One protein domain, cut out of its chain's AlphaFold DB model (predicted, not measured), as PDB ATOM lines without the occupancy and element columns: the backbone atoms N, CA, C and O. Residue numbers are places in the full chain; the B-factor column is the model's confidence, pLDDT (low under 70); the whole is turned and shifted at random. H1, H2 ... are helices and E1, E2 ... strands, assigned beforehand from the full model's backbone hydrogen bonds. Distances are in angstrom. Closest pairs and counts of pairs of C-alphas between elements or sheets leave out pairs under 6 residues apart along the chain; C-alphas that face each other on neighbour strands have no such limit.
ATOM      1  N   GLU A  78      27.925  42.377  27.259       87.12
ATOM      2  CA  GLU A  78      27.075  41.258  26.860       87.12
ATOM      3  C   GLU A  78      27.504  40.723  25.499       87.12
ATOM      4  O   GLU A  78      27.561  41.463  24.515       87.12
ATOM      5  N   LEU A  79      27.799  39.428  25.434       88.88
ATOM      6  CA  LEU A  79      28.158  38.761  24.193       88.88
ATOM      7  C   LEU A  79      26.888  38.397  23.420       88.88
ATOM      8  O   LEU A  79      25.963  37.810  23.977       88.88
ATOM      9  N   LEU A  80      26.860  38.705  22.126       84.38
ATOM     10  CA  LEU A  80      25.718  38.458  21.249       84.38
ATOM     11  C   LEU A  80      26.088  37.521  20.094       84.38
ATOM     12  O   LEU A  80      27.202  37.571  19.566       84.38
ATOM     13  N   ASN A  81      25.126  36.701  19.668       80.81
ATOM     14  CA  ASN A  81      25.225  35.929  18.428       80.81
ATOM     15  C   ASN A  81      24.830  36.765  17.191       80.81
ATOM     16  O   ASN A  81      24.404  37.919  17.298       80.81
ATOM     17  N   ASP A  82      24.912  36.163  16.002       76.81
ATOM     18  CA  ASP A  82      24.597  36.831  14.728       76.81
ATOM     19  C   ASP A  82      23.143  37.318  14.624       76.81
ATOM     20  O   ASP A  82      22.855  38.252  13.876       76.81
ATOM     21  N   ARG A  83      22.229  36.720  15.399       71.56
ATOM     22  CA  ARG A  83      20.806  37.094  15.478       71.56
ATOM     23  C   ARG A  83      20.526  38.146  16.560       71.56
ATOM     24  O   ARG A  83      19.366  38.491  16.779       71.56
ATOM     25  N   GLY A  84      21.557  38.641  17.250       71.44
ATOM     26  CA  GLY A  84      21.417  39.586  18.360       71.44
ATOM     27  C   GLY A  84      20.824  38.958  19.625       71.44
ATOM     28  O   GLY A  84      20.158  39.636  20.410       71.44
ATOM     29  N   GLU A  85      20.993  37.650  19.812       71.25
ATOM     30  CA  GLU A  85      20.592  36.948  21.030       71.25
ATOM     31  C   GLU A  85      21.766  36.876  22.006       71.25
ATOM     32  O   GLU A  85      22.913  36.693  21.594       71.25
ATOM     33  N   SER A  86      21.459  37.015  23.296       77.12
ATOM     34  CA  SER A  86      22.448  36.968  24.372       77.12
ATOM     35  C   SER A  86      23.090  35.589  24.483       77.12
ATOM     36  O   SER A  86      22.395  34.574  24.537       77.12
ATOM     37  N   LEU A  87      24.418  35.568  24.545       81.00
ATOM     38  CA  LEU A  87      25.245  34.398  24.840       81.00
ATOM     39  C   LEU A  87      25.782  34.416  26.280       81.00
ATOM     40  O   LEU A  87      26.477  33.483  26.677       81.00
ATOM     41  N   GLY A  88      25.447  35.449  27.055       81.56
ATOM     42  CA  GLY A  88      25.924  35.658  28.417       81.56
ATOM     43  C   GLY A  88      26.709  36.958  28.581       81.56
ATOM     44  O   GLY A  88      27.007  37.668  27.619       81.56
ATOM     45  N   TYR A  89      27.024  37.260  29.836       84.81
ATOM     46  CA  TYR A  89      27.784  38.441  30.229       84.81
ATOM     47  C   TYR A  89      29.260  38.109  30.401       84.81
ATOM     48  O   TYR A  89      29.589  37.038  30.911       84.81
ATOM     49  N   LEU A  90      30.112  39.053  30.010       87.19
ATOM     50  CA  LEU A  90      31.541  39.032  30.298       87.19
ATOM     51  C   LEU A  90      31.790  39.788  31.608       87.19
ATOM     52  O   LEU A  90      31.197  40.849  31.825       87.19
ATOM     53  N   GLN A  91      32.641  39.242  32.473       82.88
ATOM     54  CA  GLN A  91      32.928  39.827  33.791       82.88
ATOM     55  C   GLN A  91      33.991  40.924  33.736       82.88
ATOM     56  O   GLN A  91      33.961  41.843  34.552       82.88
ATOM     57  N   SER A  92      34.922  40.843  32.785       83.50
ATOM     58  CA  SER A  92      36.024  41.796  32.665       83.50
ATOM     59  C   SER A  92      36.472  41.982  31.221       83.50
ATOM     60  O   SER A  92      36.113  41.219  30.316       83.50
ATOM     61  N   LEU A  93      37.295  43.009  31.007       83.12
ATOM     62  CA  LEU A  93      37.945  43.232  29.721       83.12
ATOM     63  C   LEU A  93      38.925  42.102  29.367       83.12
ATOM     64  O   LEU A  93      39.113  41.825  28.187       83.12
ATOM     65  N   ASP A  94      39.490  41.402  30.352       83.12
ATOM     66  CA  ASP A  94      40.388  40.264  30.119       83.12
ATOM     67  C   ASP A  94      39.665  39.067  29.497       83.12
ATOM     68  O   ASP A  94      40.225  38.381  28.644       83.12
ATOM     69  N   GLU A  95      38.394  38.837  29.840       82.62
ATOM     70  CA  GLU A  95      37.587  37.826  29.145       82.62
ATOM     71  C   GLU A  95      37.362  38.197  27.678       82.62
ATOM     72  O   GLU A  95      37.200  37.320  26.828       82.62
ATOM     73  N   LEU A  96      37.376  39.493  27.355       80.62
ATOM     74  CA  LEU A  96      37.292  39.964  25.983       80.62
ATOM     75  C   LEU A  96      38.653  39.857  25.284       80.62
ATOM     76  O   LEU A  96      38.733  39.194  24.257       80.62
ATOM     77  N   LEU A  97      39.700  40.483  25.827       77.81
ATOM     78  CA  LEU A  97      40.990  40.741  25.171       77.81
ATOM     79  C   LEU A  97      42.108  39.738  25.489       77.81
ATOM     80  O   LEU A  97      43.095  39.699  24.752       77.81
ATOM     81  N   GLY A  98      41.979  38.958  26.562       69.44
ATOM     82  CA  GLY A  98      43.024  38.065  27.059       69.44
ATOM     83  C   GLY A  98      43.311  36.870  26.147       69.44
ATOM     84  O   GLY A  98      42.565  36.564  25.216       69.44
ATOM     85  N   ASP A  99      44.395  36.150  26.444       64.12
ATOM     86  CA  ASP A  99      44.906  35.047  25.612       64.12
ATOM     87  C   ASP A  99      43.950  33.846  25.509       64.12
ATOM     88  O   ASP A  99      43.975  33.108  24.528       64.12
ATOM     89  N   GLN A 100      43.095  33.663  26.519       59.78
ATOM     90  CA  GLN A 100      42.014  32.663  26.554       59.78
ATOM     91  C   GLN A 100      40.627  33.297  26.367       59.78
ATOM     92  O   GLN A 100      39.606  32.642  26.579       59.78
ATOM     93  N   GLY A 101      40.591  34.589  26.038       59.72
ATOM     94  CA  GLY A 101      39.374  35.368  25.939       59.72
ATOM     95  C   GLY A 101      38.534  35.025  24.713       59.72
ATOM     96  O   GLY A 101      38.722  34.044  23.993       59.72
ATOM     97  N   VAL A 102      37.571  35.890  24.435       56.28
ATOM     98  CA  VAL A 102      36.614  35.754  23.342       56.28
ATOM     99  C   VAL A 102      37.302  35.773  21.954       56.28
ATOM    100  O   VAL A 102      36.682  35.379  20.965       56.28
ATOM    101  N   PHE A 103      38.577  36.140  21.823       62.12
ATOM    102  CA  PHE A 103      39.287  36.149  20.536       62.12
ATOM    103  C   PHE A 103      40.118  34.887  20.260       62.12
ATOM    104  O   PHE A 103      40.525  34.160  21.153       62.12
ATOM    105  N   ASN A 104      40.337  34.604  18.969       55.88
ATOM    106  CA  ASN A 104      41.047  33.415  18.493       55.88
ATOM    107  C   ASN A 104      42.520  33.407  18.970       55.88
ATOM    108  O   ASN A 104      43.265  34.281  18.524       55.88
ATOM    109  N   PRO A 105      42.972  32.416  19.764       55.69
ATOM    110  CA  PRO A 105      44.360  32.327  20.237       55.69
ATOM    111  C   PRO A 105      45.369  32.020  19.117       55.69
ATOM    112  O   PRO A 105      46.566  32.196  19.298       55.69
ATOM    113  N   GLN A 106      44.897  31.589  17.942       53.66
ATOM    114  CA  GLN A 106      45.725  31.364  16.749       53.66
ATOM    115  C   GLN A 106      45.918  32.634  15.896       53.66
ATOM    116  O   GLN A 106      46.488  32.559  14.809       53.66
ATOM    117  N   ALA A 107      45.367  33.781  16.312       56.41
ATOM    118  CA  ALA A 107      45.519  35.046  15.597       56.41
ATOM    119  C   ALA A 107      46.931  35.635  15.786       56.41
ATOM    120  O   ALA A 107      47.530  35.493  16.849       56.41
ATOM    121  N   GLU A 108      47.448  36.316  14.762       56.88
ATOM    122  CA  GLU A 108      48.774  36.949  14.784       56.88
ATOM    123  C   GLU A 108      48.890  38.020  15.888       56.88
ATOM    124  O   GLU A 108      47.898  38.579  16.366       56.88
ATOM    125  N   THR A 109      50.129  38.365  16.246       65.50
ATOM    126  CA  THR A 109      50.525  39.345  17.280       65.50
ATOM    127  C   THR A 109      50.060  40.787  17.026       65.50
ATOM    128  O   THR A 109      50.283  41.650  17.871       65.50
ATOM    129  N   ILE A 110      49.426  41.071  15.885       76.00
ATOM    130  CA  ILE A 110      48.981  42.414  15.498       76.00
ATOM    131  C   ILE A 110      47.529  42.632  15.936       76.00
ATOM    132  O   ILE A 110      46.628  41.871  15.568       76.00
ATOM    133  N   PHE A 111      47.307  43.713  16.681       81.94
ATOM    134  CA  PHE A 111      46.002  44.153  17.162       81.94
ATOM    135  C   PHE A 111      45.688  45.545  16.609       81.94
ATOM    136  O   PHE A 111      46.516  46.447  16.703       81.94
ATOM    137  N   ILE A 112      44.513  45.703  15.999       85.88
ATOM    138  CA  ILE A 112      44.080  46.946  15.352       85.88
ATOM    139  C   ILE A 112      42.733  47.366  15.943       85.88
ATOM    140  O   ILE A 112      41.781  46.584  15.944       85.88
ATOM    141  N   THR A 113      42.641  48.602  16.418       87.62
ATOM    142  CA  THR A 113      41.409  49.194  16.949       87.62
ATOM    143  C   THR A 113      40.908  50.286  16.018       87.62
ATOM    144  O   THR A 113      41.663  51.183  15.652       87.62
ATOM    145  N   PHE A 114      39.633  50.215  15.655       87.19
ATOM    146  CA  PHE A 114      38.910  51.267  14.952       87.19
ATOM    147  C   PHE A 114      37.864  51.827  15.908       87.19
ATOM    148  O   PHE A 114      36.861  51.161  16.176       87.19
ATOM    149  N   ASP A 115      38.141  53.007  16.453       85.69
ATOM    150  CA  ASP A 115      37.177  53.726  17.281       85.69
ATOM    151  C   ASP A 115      36.192  54.492  16.384       85.69
ATOM    152  O   ASP A 115      36.584  54.972  15.320       85.69
ATOM    153  N   GLU A 116      34.921  54.540  16.779       82.50
ATOM    154  CA  GLU A 116      33.838  55.267  16.103       82.50
ATOM    155  C   GLU A 116      33.703  54.921  14.606       82.50
ATOM    156  O   GLU A 116      33.570  55.776  13.730       82.50
ATOM    157  N   TYR A 117      33.701  53.620  14.288       83.31
ATOM    158  CA  TYR A 117      33.690  53.124  12.904       83.31
ATOM    159  C   TYR A 117      32.511  53.653  12.067       83.31
ATOM    160  O   TYR A 117      32.630  53.797  10.848       83.31
ATOM    161  N   ASP A 118      31.376  53.968  12.697       79.19
ATOM    162  CA  ASP A 118      30.211  54.524  12.011       79.19
ATOM    163  C   ASP A 118      30.397  55.964  11.493       79.19
ATOM    164  O   ASP A 118      29.683  56.366  10.572       79.19
ATOM    165  N   GLU A 119      31.395  56.715  11.973       74.69
ATOM    166  CA  GLU A 119      31.733  58.046  11.438       74.69
ATOM    167  C   GLU A 119      32.380  58.008  10.060       74.69
ATOM    168  O   GLU A 119      32.285  58.956   9.281       74.69
ATOM    169  N   ILE A 120      32.985  56.877   9.706       72.31
ATOM    170  CA  ILE A 120      33.626  56.693   8.403       72.31
ATOM    171  C   ILE A 120      32.560  56.602   7.279       72.31
ATOM    172  O   ILE A 120      32.927  56.490   6.105       72.31
ATOM    173  N   GLN A 121      31.258  56.696   7.631       59.25
ATOM    174  CA  GLN A 121      30.058  56.780   6.784       59.25
ATOM    175  C   GLN A 121      30.294  56.247   5.376       59.25
ATOM    176  O   GLN A 121      30.603  56.997   4.450       59.25
ATOM    177  N   THR A 122      30.157  54.939   5.187       55.25
ATOM    178  CA  THR A 122      29.983  54.397   3.842       55.25
ATOM    179  C   THR A 122      29.265  53.057   3.888       55.25
ATOM    180  O   THR A 122      29.698  52.138   4.578       55.25
ATOM    181  N   ASP A 123      28.195  52.947   3.097       57.31
ATOM    182  CA  ASP A 123      27.793  51.695   2.459       57.31
ATOM    183  C   ASP A 123      29.037  51.118   1.773       57.31
ATOM    184  O   ASP A 123      29.402  51.500   0.657       57.31
ATOM    185  N   PHE A 124      29.776  50.274   2.486       65.31
ATOM    186  CA  PHE A 124      30.865  49.536   1.881       65.31
ATOM    187  C   PHE A 124      30.237  48.468   1.005       65.31
ATOM    188  O   PHE A 124      29.615  47.529   1.500       65.31
ATOM    189  N   ASP A 125      30.426  48.602  -0.300       65.31
ATOM    190  CA  ASP A 125      30.152  47.519  -1.225       65.31
ATOM    191  C   ASP A 125      31.209  46.421  -1.006       65.31
ATOM    192  O   ASP A 125      32.258  46.381  -1.654       65.31
ATOM    193  N   LEU A 126      30.961  45.563  -0.007       68.31
ATOM    194  CA  LEU A 126      31.803  44.405   0.290       68.31
ATOM    195  C   LEU A 126      31.734  43.346  -0.821       68.31
ATOM    196  O   LEU A 126      32.523  42.394  -0.801       68.31
ATOM    197  N   ASP A 127      30.832  43.503  -1.789       69.19
ATOM    198  CA  ASP A 127      30.733  42.629  -2.950       69.19
ATOM    199  C   ASP A 127      31.740  43.046  -4.038       69.19
ATOM    200  O   ASP A 127      32.294  42.181  -4.713       69.19
ATOM    201  N   ASN A 128      32.109  44.332  -4.110       72.81
ATOM    202  CA  ASN A 128      33.087  44.883  -5.064       72.81
ATOM    203  C   ASN A 128      34.502  45.116  -4.490       72.81
ATOM    204  O   ASN A 128      35.206  46.060  -4.863       72.81
ATOM    205  N   VAL A 129      34.973  44.250  -3.590       74.88
ATOM    206  CA  VAL A 129      36.342  44.351  -3.043       74.88
ATOM    207  C   VAL A 129      37.361  43.698  -3.995       74.88
ATOM    208  O   VAL A 129      37.214  42.504  -4.264       74.88
ATOM    209  N   PRO A 130      38.452  44.383  -4.411       77.50
ATOM    210  CA  PRO A 130      39.465  43.845  -5.335       77.50
ATOM    211  C   PRO A 130      40.025  42.489  -4.902       77.50
ATOM    212  O   PRO A 130      40.319  42.302  -3.722       77.50
ATOM    213  N   GLU A 131      40.185  41.533  -5.818       75.06
ATOM    214  CA  GLU A 131      40.664  40.177  -5.490       75.06
ATOM    215  C   GLU A 131      42.086  40.161  -4.915       75.06
ATOM    216  O   GLU A 131      42.349  39.435  -3.957       75.06
ATOM    217  N   THR A 132      42.972  41.007  -5.444       74.94
ATOM    218  CA  THR A 132      44.371  41.137  -5.019       74.94
ATOM    219  C   THR A 132      44.667  42.551  -4.543       74.94
ATOM    220  O   THR A 132      44.235  43.522  -5.165       74.94
ATOM    221  N   VAL A 133      45.426  42.672  -3.453       82.38
ATOM    222  CA  VAL A 133      45.800  43.957  -2.853       82.38
ATOM    223  C   VAL A 133      47.248  43.873  -2.392       82.38
ATOM    224  O   VAL A 133      47.616  42.923  -1.704       82.38
ATOM    225  N   SER A 134      48.061  44.858  -2.771       84.62
ATOM    226  CA  SER A 134      49.455  44.953  -2.338       84.62
ATOM    227  C   SER A 134      49.576  45.811  -1.069       84.62
ATOM    228  O   SER A 134      49.016  46.907  -1.038       84.62
ATOM    229  N   PRO A 135      50.317  45.367  -0.035       84.12
ATOM    230  CA  PRO A 135      50.656  46.201   1.122       84.12
ATOM    231  C   PRO A 135      51.566  47.395   0.790       84.12
ATOM    232  O   PRO A 135      51.627  48.345   1.565       84.12
ATOM    233  N   GLU A 136      52.289  47.342  -0.332       86.19
ATOM    234  CA  GLU A 136      53.277  48.358  -0.727       86.19
ATOM    235  C   GLU A 136      52.672  49.466  -1.604       86.19
ATOM    236  O   GLU A 136      53.240  50.551  -1.743       86.19
ATOM    237  N   GLU A 137      51.503  49.214  -2.195       85.69
ATOM    238  CA  GLU A 137      50.840  50.162  -3.082       85.69
ATOM    239  C   GLU A 137      50.008  51.185  -2.305       85.69
ATOM    240  O   GLU A 137      49.226  50.866  -1.406       85.69
ATOM    241  N   LYS A 138      50.125  52.454  -2.703       84.38
ATOM    242  CA  LYS A 138      49.298  53.524  -2.143       84.38
ATOM    243  C   LYS A 138      47.846  53.328  -2.558       84.38
ATOM    244  O   LYS A 138      47.537  53.200  -3.740       84.38
ATOM    245  N   THR A 139      46.941  53.401  -1.589       83.12
ATOM    246  CA  THR A 139      45.503  53.271  -1.822       83.12
ATOM    247  C   THR A 139      44.706  54.293  -1.015       83.12
ATOM    248  O   THR A 139      45.243  55.010  -0.171       83.12
ATOM    249  N   ARG A 140      43.403  54.392  -1.291       82.31
ATOM    250  CA  ARG A 140      42.494  55.264  -0.536       82.31
ATOM    251  C   ARG A 140      42.263  54.670   0.864       82.31
ATOM    252  O   ARG A 140      42.011  53.467   0.940       82.31
ATOM    253  N   PRO A 141      42.227  55.471   1.951       82.81
ATOM    254  CA  PRO A 141      42.030  54.967   3.319       82.81
ATOM    255  C   PRO A 141      40.804  54.058   3.487       82.81
ATOM    256  O   PRO A 141      40.862  53.040   4.167       82.81
ATOM    257  N   ARG A 142      39.706  54.371   2.788       79.44
ATOM    258  CA  ARG A 142      38.485  53.550   2.782       79.44
ATOM    259  C   ARG A 142      38.717  52.148   2.216       79.44
ATOM    260  O   ARG A 142      38.251  51.166   2.782       79.44
ATOM    261  N   LEU A 143      39.460  52.049   1.113       80.75
ATOM    262  CA  LEU A 143      39.788  50.767   0.493       80.75
ATOM    263  C   LEU A 143      40.795  49.988   1.351       80.75
ATOM    264  O   LEU A 143      40.690  48.769   1.458       80.75
ATOM    265  N   LEU A 144      41.723  50.678   2.021       85.19
ATOM    266  CA  LEU A 144      42.615  50.070   3.012       85.19
ATOM    267  C   LEU A 144      41.818  49.420   4.155       85.19
ATOM    268  O   LEU A 144      42.027  48.245   4.453       85.19
ATOM    269  N   LEU A 145      40.867  50.157   4.739       86.25
ATOM    270  CA  LEU A 145      40.011  49.688   5.830       86.25
ATOM    271  C   LEU A 145      39.226  48.430   5.441       86.25
ATOM    272  O   LEU A 145      39.296  47.423   6.142       86.25
ATOM    273  N   VAL A 146      38.542  48.444   4.294       83.75
ATOM    274  CA  VAL A 146      37.786  47.275   3.809       83.75
ATOM    275  C   VAL A 146      38.689  46.058   3.629       83.75
ATOM    276  O   VAL A 146      38.350  44.961   4.068       83.75
ATOM    277  N   ASN A 147      39.870  46.238   3.038       85.56
ATOM    278  CA  ASN A 147      40.799  45.135   2.813       85.56
ATOM    279  C   ASN A 147      41.388  44.568   4.114       85.56
ATOM    280  O   ASN A 147      41.623  43.360   4.189       85.56
ATOM    281  N   LEU A 148      41.570  45.394   5.151       87.00
ATOM    282  CA  LEU A 148      41.944  44.943   6.497       87.00
ATOM    283  C   LEU A 148      40.816  44.147   7.166       87.00
ATOM    284  O   LEU A 148      41.061  43.069   7.718       87.00
ATOM    285  N   LEU A 149      39.578  44.645   7.093       86.25
ATOM    286  CA  LEU A 149      38.402  43.998   7.685       86.25
ATOM    287  C   LEU A 149      38.069  42.667   6.999       86.25
ATOM    288  O   LEU A 149      37.786  41.678   7.673       86.25
ATOM    289  N   CYS A 150      38.189  42.600   5.671       84.88
ATOM    290  CA  CYS A 150      38.040  41.360   4.907       84.88
ATOM    291  C   CYS A 150      39.236  40.401   5.056       84.88
ATOM    292  O   CYS A 150      39.170  39.273   4.568       84.88
ATOM    293  N   GLY A 151      40.335  40.827   5.691       83.56
ATOM    294  CA  GLY A 151      41.551  40.026   5.849       83.56
ATOM    295  C   GLY A 151      42.320  39.784   4.546       83.56
ATOM    296  O   GLY A 151      43.076  38.817   4.472       83.56
ATOM    297  N   LYS A 152      42.126  40.636   3.528       85.75
ATOM    298  CA  LYS A 152      42.958  40.680   2.309       85.75
ATOM    299  C   LYS A 152      44.317  41.326   2.589       85.75
ATOM    300  O   LYS A 152      45.309  40.957   1.976       85.75
ATOM    301  N   LEU A 153      44.358  42.241   3.560       85.62
ATOM    302  CA  LEU A 153      45.573  42.778   4.166       85.62
ATOM    303  C   LEU A 153      45.661  42.334   5.629       85.62
ATOM    304  O   LEU A 153      44.642  42.278   6.319       85.62
ATOM    305  N   LEU A 154      46.880  42.036   6.097       83.75
ATOM    306  CA  LEU A 154      47.157  41.570   7.467       83.75
ATOM    307  C   LEU A 154      46.210  40.428   7.881       83.75
ATOM    308  O   LEU A 154      45.449  40.510   8.857       83.75
ATOM    309  N   LYS A 155      46.189  39.373   7.062       84.12
ATOM    310  CA  LYS A 155      45.376  38.184   7.313       84.12
ATOM    311  C   LYS A 155      45.842  37.527   8.609       84.12
ATOM    312  O   LYS A 155      46.998  37.170   8.722       84.12
ATOM    313  N   GLY A 156      44.926  37.320   9.550       78.56
ATOM    314  CA  GLY A 156      45.250  36.733  10.854       78.56
ATOM    315  C   GLY A 156      45.361  37.750  11.989       78.56
ATOM    316  O   GLY A 156      45.220  37.344  13.136       78.56
ATOM    317  N   SER A 157      45.489  39.053  11.708       84.94
ATOM    318  CA  SER A 157      45.475  40.077  12.763       84.94
ATOM    319  C   SER A 157      44.104  40.216  13.436       84.94
ATOM    320  O   SER A 157      43.060  39.943  12.820       84.94
ATOM    321  N   ARG A 158      44.106  40.653  14.701       82.88
ATOM    322  CA  ARG A 158      42.906  40.926  15.506       82.88
ATOM    323  C   ARG A 158      42.411  42.348  15.250       82.88
ATOM    324  O   ARG A 158      43.213  43.274  15.182       82.88
ATOM    325  N   LYS A 159      41.092  42.512  15.100       86.69
ATOM    326  CA  LYS A 159      40.445  43.810  14.872       86.69
ATOM    327  C   LYS A 159      39.314  44.021  15.870       86.69
ATOM    328  O   LYS A 159      38.488  43.122  16.028       86.69
ATOM    329  N   ILE A 160      39.259  45.200  16.482       88.94
ATOM    330  CA  ILE A 160      38.115  45.667  17.270       88.94
ATOM    331  C   ILE A 160      37.548  46.912  16.613       88.94
ATOM    332  O   ILE A 160      38.296  47.796  16.209       88.94
ATOM    333  N   LEU A 161      36.226  46.945  16.502       89.38
ATOM    334  CA  LEU A 161      35.475  48.080  16.001       89.38
ATOM    335  C   LEU A 161      34.522  48.518  17.109       89.38
ATOM    336  O   LEU A 161      33.768  47.684  17.619       89.38
ATOM    337  N   THR A 162      34.539  49.797  17.463       91.19
ATOM    338  CA  THR A 162      33.476  50.398  18.273       91.19
ATOM    339  C   THR A 162      32.487  51.078  17.326       91.19
ATOM    340  O   THR A 162      32.867  51.656  16.307       91.19
ATOM    341  N   VAL A 163      31.194  50.926  17.608       87.25
ATOM    342  CA  VAL A 163      30.116  51.528  16.814       87.25
ATOM    343  C   VAL A 163      28.989  51.996  17.715       87.25
ATOM    344  O   VAL A 163      28.693  51.365  18.739       87.25
ATOM    345  N   ARG A 164      28.307  53.068  17.309       82.25
ATOM    346  CA  ARG A 164      27.085  53.517  17.981       82.25
ATOM    347  C   ARG A 164      25.994  52.442  17.928       82.25
ATOM    348  O   ARG A 164      25.859  51.657  16.988       82.25
ATOM    349  N   SER A 165      25.174  52.410  18.977       73.50
ATOM    350  CA  SER A 165      24.050  51.473  19.068       73.50
ATOM    351  C   SER A 165      23.039  51.708  17.947       73.50
ATOM    352  O   SER A 165      22.552  52.821  17.774       73.50
ATOM    353  N   GLY A 166      22.660  50.638  17.248       69.75
ATOM    354  CA  GLY A 166      21.715  50.698  16.129       69.75
ATOM    355  C   GLY A 166      22.375  50.831  14.756       69.75
ATOM    356  O   GLY A 166      21.675  50.684  13.758       69.75
ATOM    357  N   THR A 167      23.693  51.031  14.693       76.38
ATOM    358  CA  THR A 167      24.454  50.944  13.443       76.38
ATOM    359  C   THR A 167      24.558  49.482  13.011       76.38
ATOM    360  O   THR A 167      25.037  48.624  13.759       76.38
ATOM    361  N   GLU A 168      24.098  49.182  11.798       74.19
ATOM    362  CA  GLU A 168      24.238  47.855  11.211       74.19
ATOM    363  C   GLU A 168      25.635  47.695  10.608       74.19
ATOM    364  O   GLU A 168      26.048  48.453   9.734       74.19
ATOM    365  N   VAL A 169      26.370  46.691  11.084       77.00
ATOM    366  CA  VAL A 169      27.669  46.311  10.526       77.00
ATOM    367  C   VAL A 169      27.519  44.963   9.840       77.00
ATOM    368  O   VAL A 169      26.982  44.018  10.431       77.00
ATOM    369  N   GLN A 170      27.999  44.873   8.598       76.06
ATOM    370  CA  GLN A 170      27.862  43.676   7.772       76.06
ATOM    371  C   GLN A 170      28.473  42.449   8.466       76.06
ATOM    372  O   GLN A 170      29.637  42.449   8.875       76.06
ATOM    373  N   SER A 171      27.694  41.371   8.572       76.25
ATOM    374  CA  SER A 171      28.083  40.154   9.302       76.25
ATOM    375  C   SER A 171      29.324  39.471   8.724       76.25
ATOM    376  O   SER A 171      30.050  38.804   9.451       76.25
ATOM    377  N   ARG A 172      29.630  39.688   7.438       78.06
ATOM    378  CA  ARG A 172      30.796  39.103   6.757       78.06
ATOM    379  C   ARG A 172      32.136  39.480   7.399       78.06
ATOM    380  O   ARG A 172      33.082  38.701   7.308       78.06
ATOM    381  N   VAL A 173      32.230  40.652   8.032       79.44
ATOM    382  CA  VAL A 173      33.471  41.140   8.667       79.44
ATOM    383  C   VAL A 173      33.444  41.045  10.194       79.44
ATOM    384  O   VAL A 173      34.477  41.225  10.838       79.44
ATOM    385  N   ILE A 174      32.295  40.707  10.786       84.56
ATOM    386  CA  ILE A 174      32.112  40.635  12.235       84.56
ATOM    387  C   ILE A 174      31.993  39.184  12.672       84.56
ATOM    388  O   ILE A 174      31.045  38.491  12.329       84.56
ATOM    389  N   ARG A 175      32.948  38.728  13.487       82.38
ATOM    390  CA  ARG A 175      32.921  37.372  14.056       82.38
ATOM    391  C   ARG A 175      32.165  37.284  15.373       82.38
ATOM    392  O   ARG A 175      31.619  36.236  15.691       82.38
ATOM    393  N   LYS A 176      32.226  38.345  16.177       84.88
ATOM    394  CA  LYS A 176      31.645  38.406  17.519       84.88
ATOM    395  C   LYS A 176      31.166  39.821  17.791       84.88
ATOM    396  O   LYS A 176      31.819  40.777  17.377       84.88
ATOM    397  N   LYS A 177      30.030  39.935  18.473       87.81
ATOM    398  CA  LYS A 177      29.415  41.209  18.845       87.81
ATOM    399  C   LYS A 177      29.363  41.299  20.360       87.81
ATOM    400  O   LYS A 177      28.848  40.387  21.001       87.81
ATOM    401  N   VAL A 178      29.888  42.385  20.912       89.69
ATOM    402  CA  VAL A 178      29.806  42.687  22.343       89.69
ATOM    403  C   VAL A 178      29.055  43.992  22.504       89.69
ATOM    404  O   VAL A 178      29.336  44.967  21.809       89.69
ATOM    405  N   TYR A 179      28.078  43.991  23.396       86.94
ATOM    406  CA  TYR A 179      27.260  45.149  23.700       86.94
ATOM    407  C   TYR A 179      27.696  45.744  25.040       86.94
ATOM    408  O   TYR A 179      27.692  45.042  26.052       86.94
ATOM    409  N   LEU A 180      28.083  47.024  25.045       89.00
ATOM    410  CA  LEU A 180      28.449  47.768  26.253       89.00
ATOM    411  C   LEU A 180      27.197  48.419  26.846       89.00
ATOM    412  O   LEU A 180      26.541  49.218  26.178       89.00
ATOM    413  N   LYS A 181      26.856  48.086  28.094       82.12
ATOM    414  CA  LYS A 181      25.560  48.449  28.706       82.12
ATOM    415  C   LYS A 181      25.651  49.515  29.794       82.12
ATOM    416  O   LYS A 181      24.625  49.904  30.346       82.12
ATOM    417  N   GLY A 182      26.857  50.001  30.080       88.50
ATOM    418  CA  GLY A 182      27.125  50.927  31.180       88.50
ATOM    419  C   GLY A 182      27.418  50.205  32.494       88.50
ATOM    420  O   GLY A 182      27.810  49.041  32.498       88.50
TER     421      GLY A 182
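This is residues 78 to 182 of the 632 residues of the protein "Nucleotide-binding oligomerization domain containing 1" of Sinocyclocheilus anshuiensis (UniProt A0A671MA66). With little regular structure, long loops join a small antiparallel sheet, E2 E1 E5, at one end to a parallel strand pair, E3 and E4, near the middle, with H3 beyond. The printed part has 105 residues, 38 in named elements: three helices and five strands, E1 E2 H1 E3 H2 H3 E4 E5, a mixed class. It is compact, radius of gyration of the C-alphas 14.7 A, spanning 42 by 30 by 21 A.

E1, residues 78 to 80, is antiparallel to E5, residues 177 to 180, with N 80 and O 177 2.8 A apart, within hydrogen-bond range. E1 and E2, residues 86 to 90, form a hairpin, with N 79 and O 88 at 2.9 A. E3, residues 111 to 114, and E4, residues 158 to 161, are parallel, with N 112 and O 158 at 2.9 A. With H2, residues 117 to 120, and H3, residues 141 to 149, between them, they form a right-handed strand-helix-strand unit. The closest C-alphas of H3 and E4, Leu 149 and Lys 159, are 7.5 A apart. H1, residues 93 to 97, is only just not on the sheet E2 E1 E5, with 4 pairs of C-alphas within 10 A. In H1 and H3 every O i to N i+4 pair is within hydrogen-bond range; H2 is too short for one.

E1 begins at C-alpha 78 (27.075, 41.258, 26.860); E5 ends at C-alpha 180 (28.449, 47.768, 26.253). H3 measures 12.4 A, E2 11.0 A.

The printed part has no cut. Links H1 to E3, H2 to H3 and E4 to E5 are long. pLDDT is under 70 at residues 98 to 109, 121 to 127 and 166.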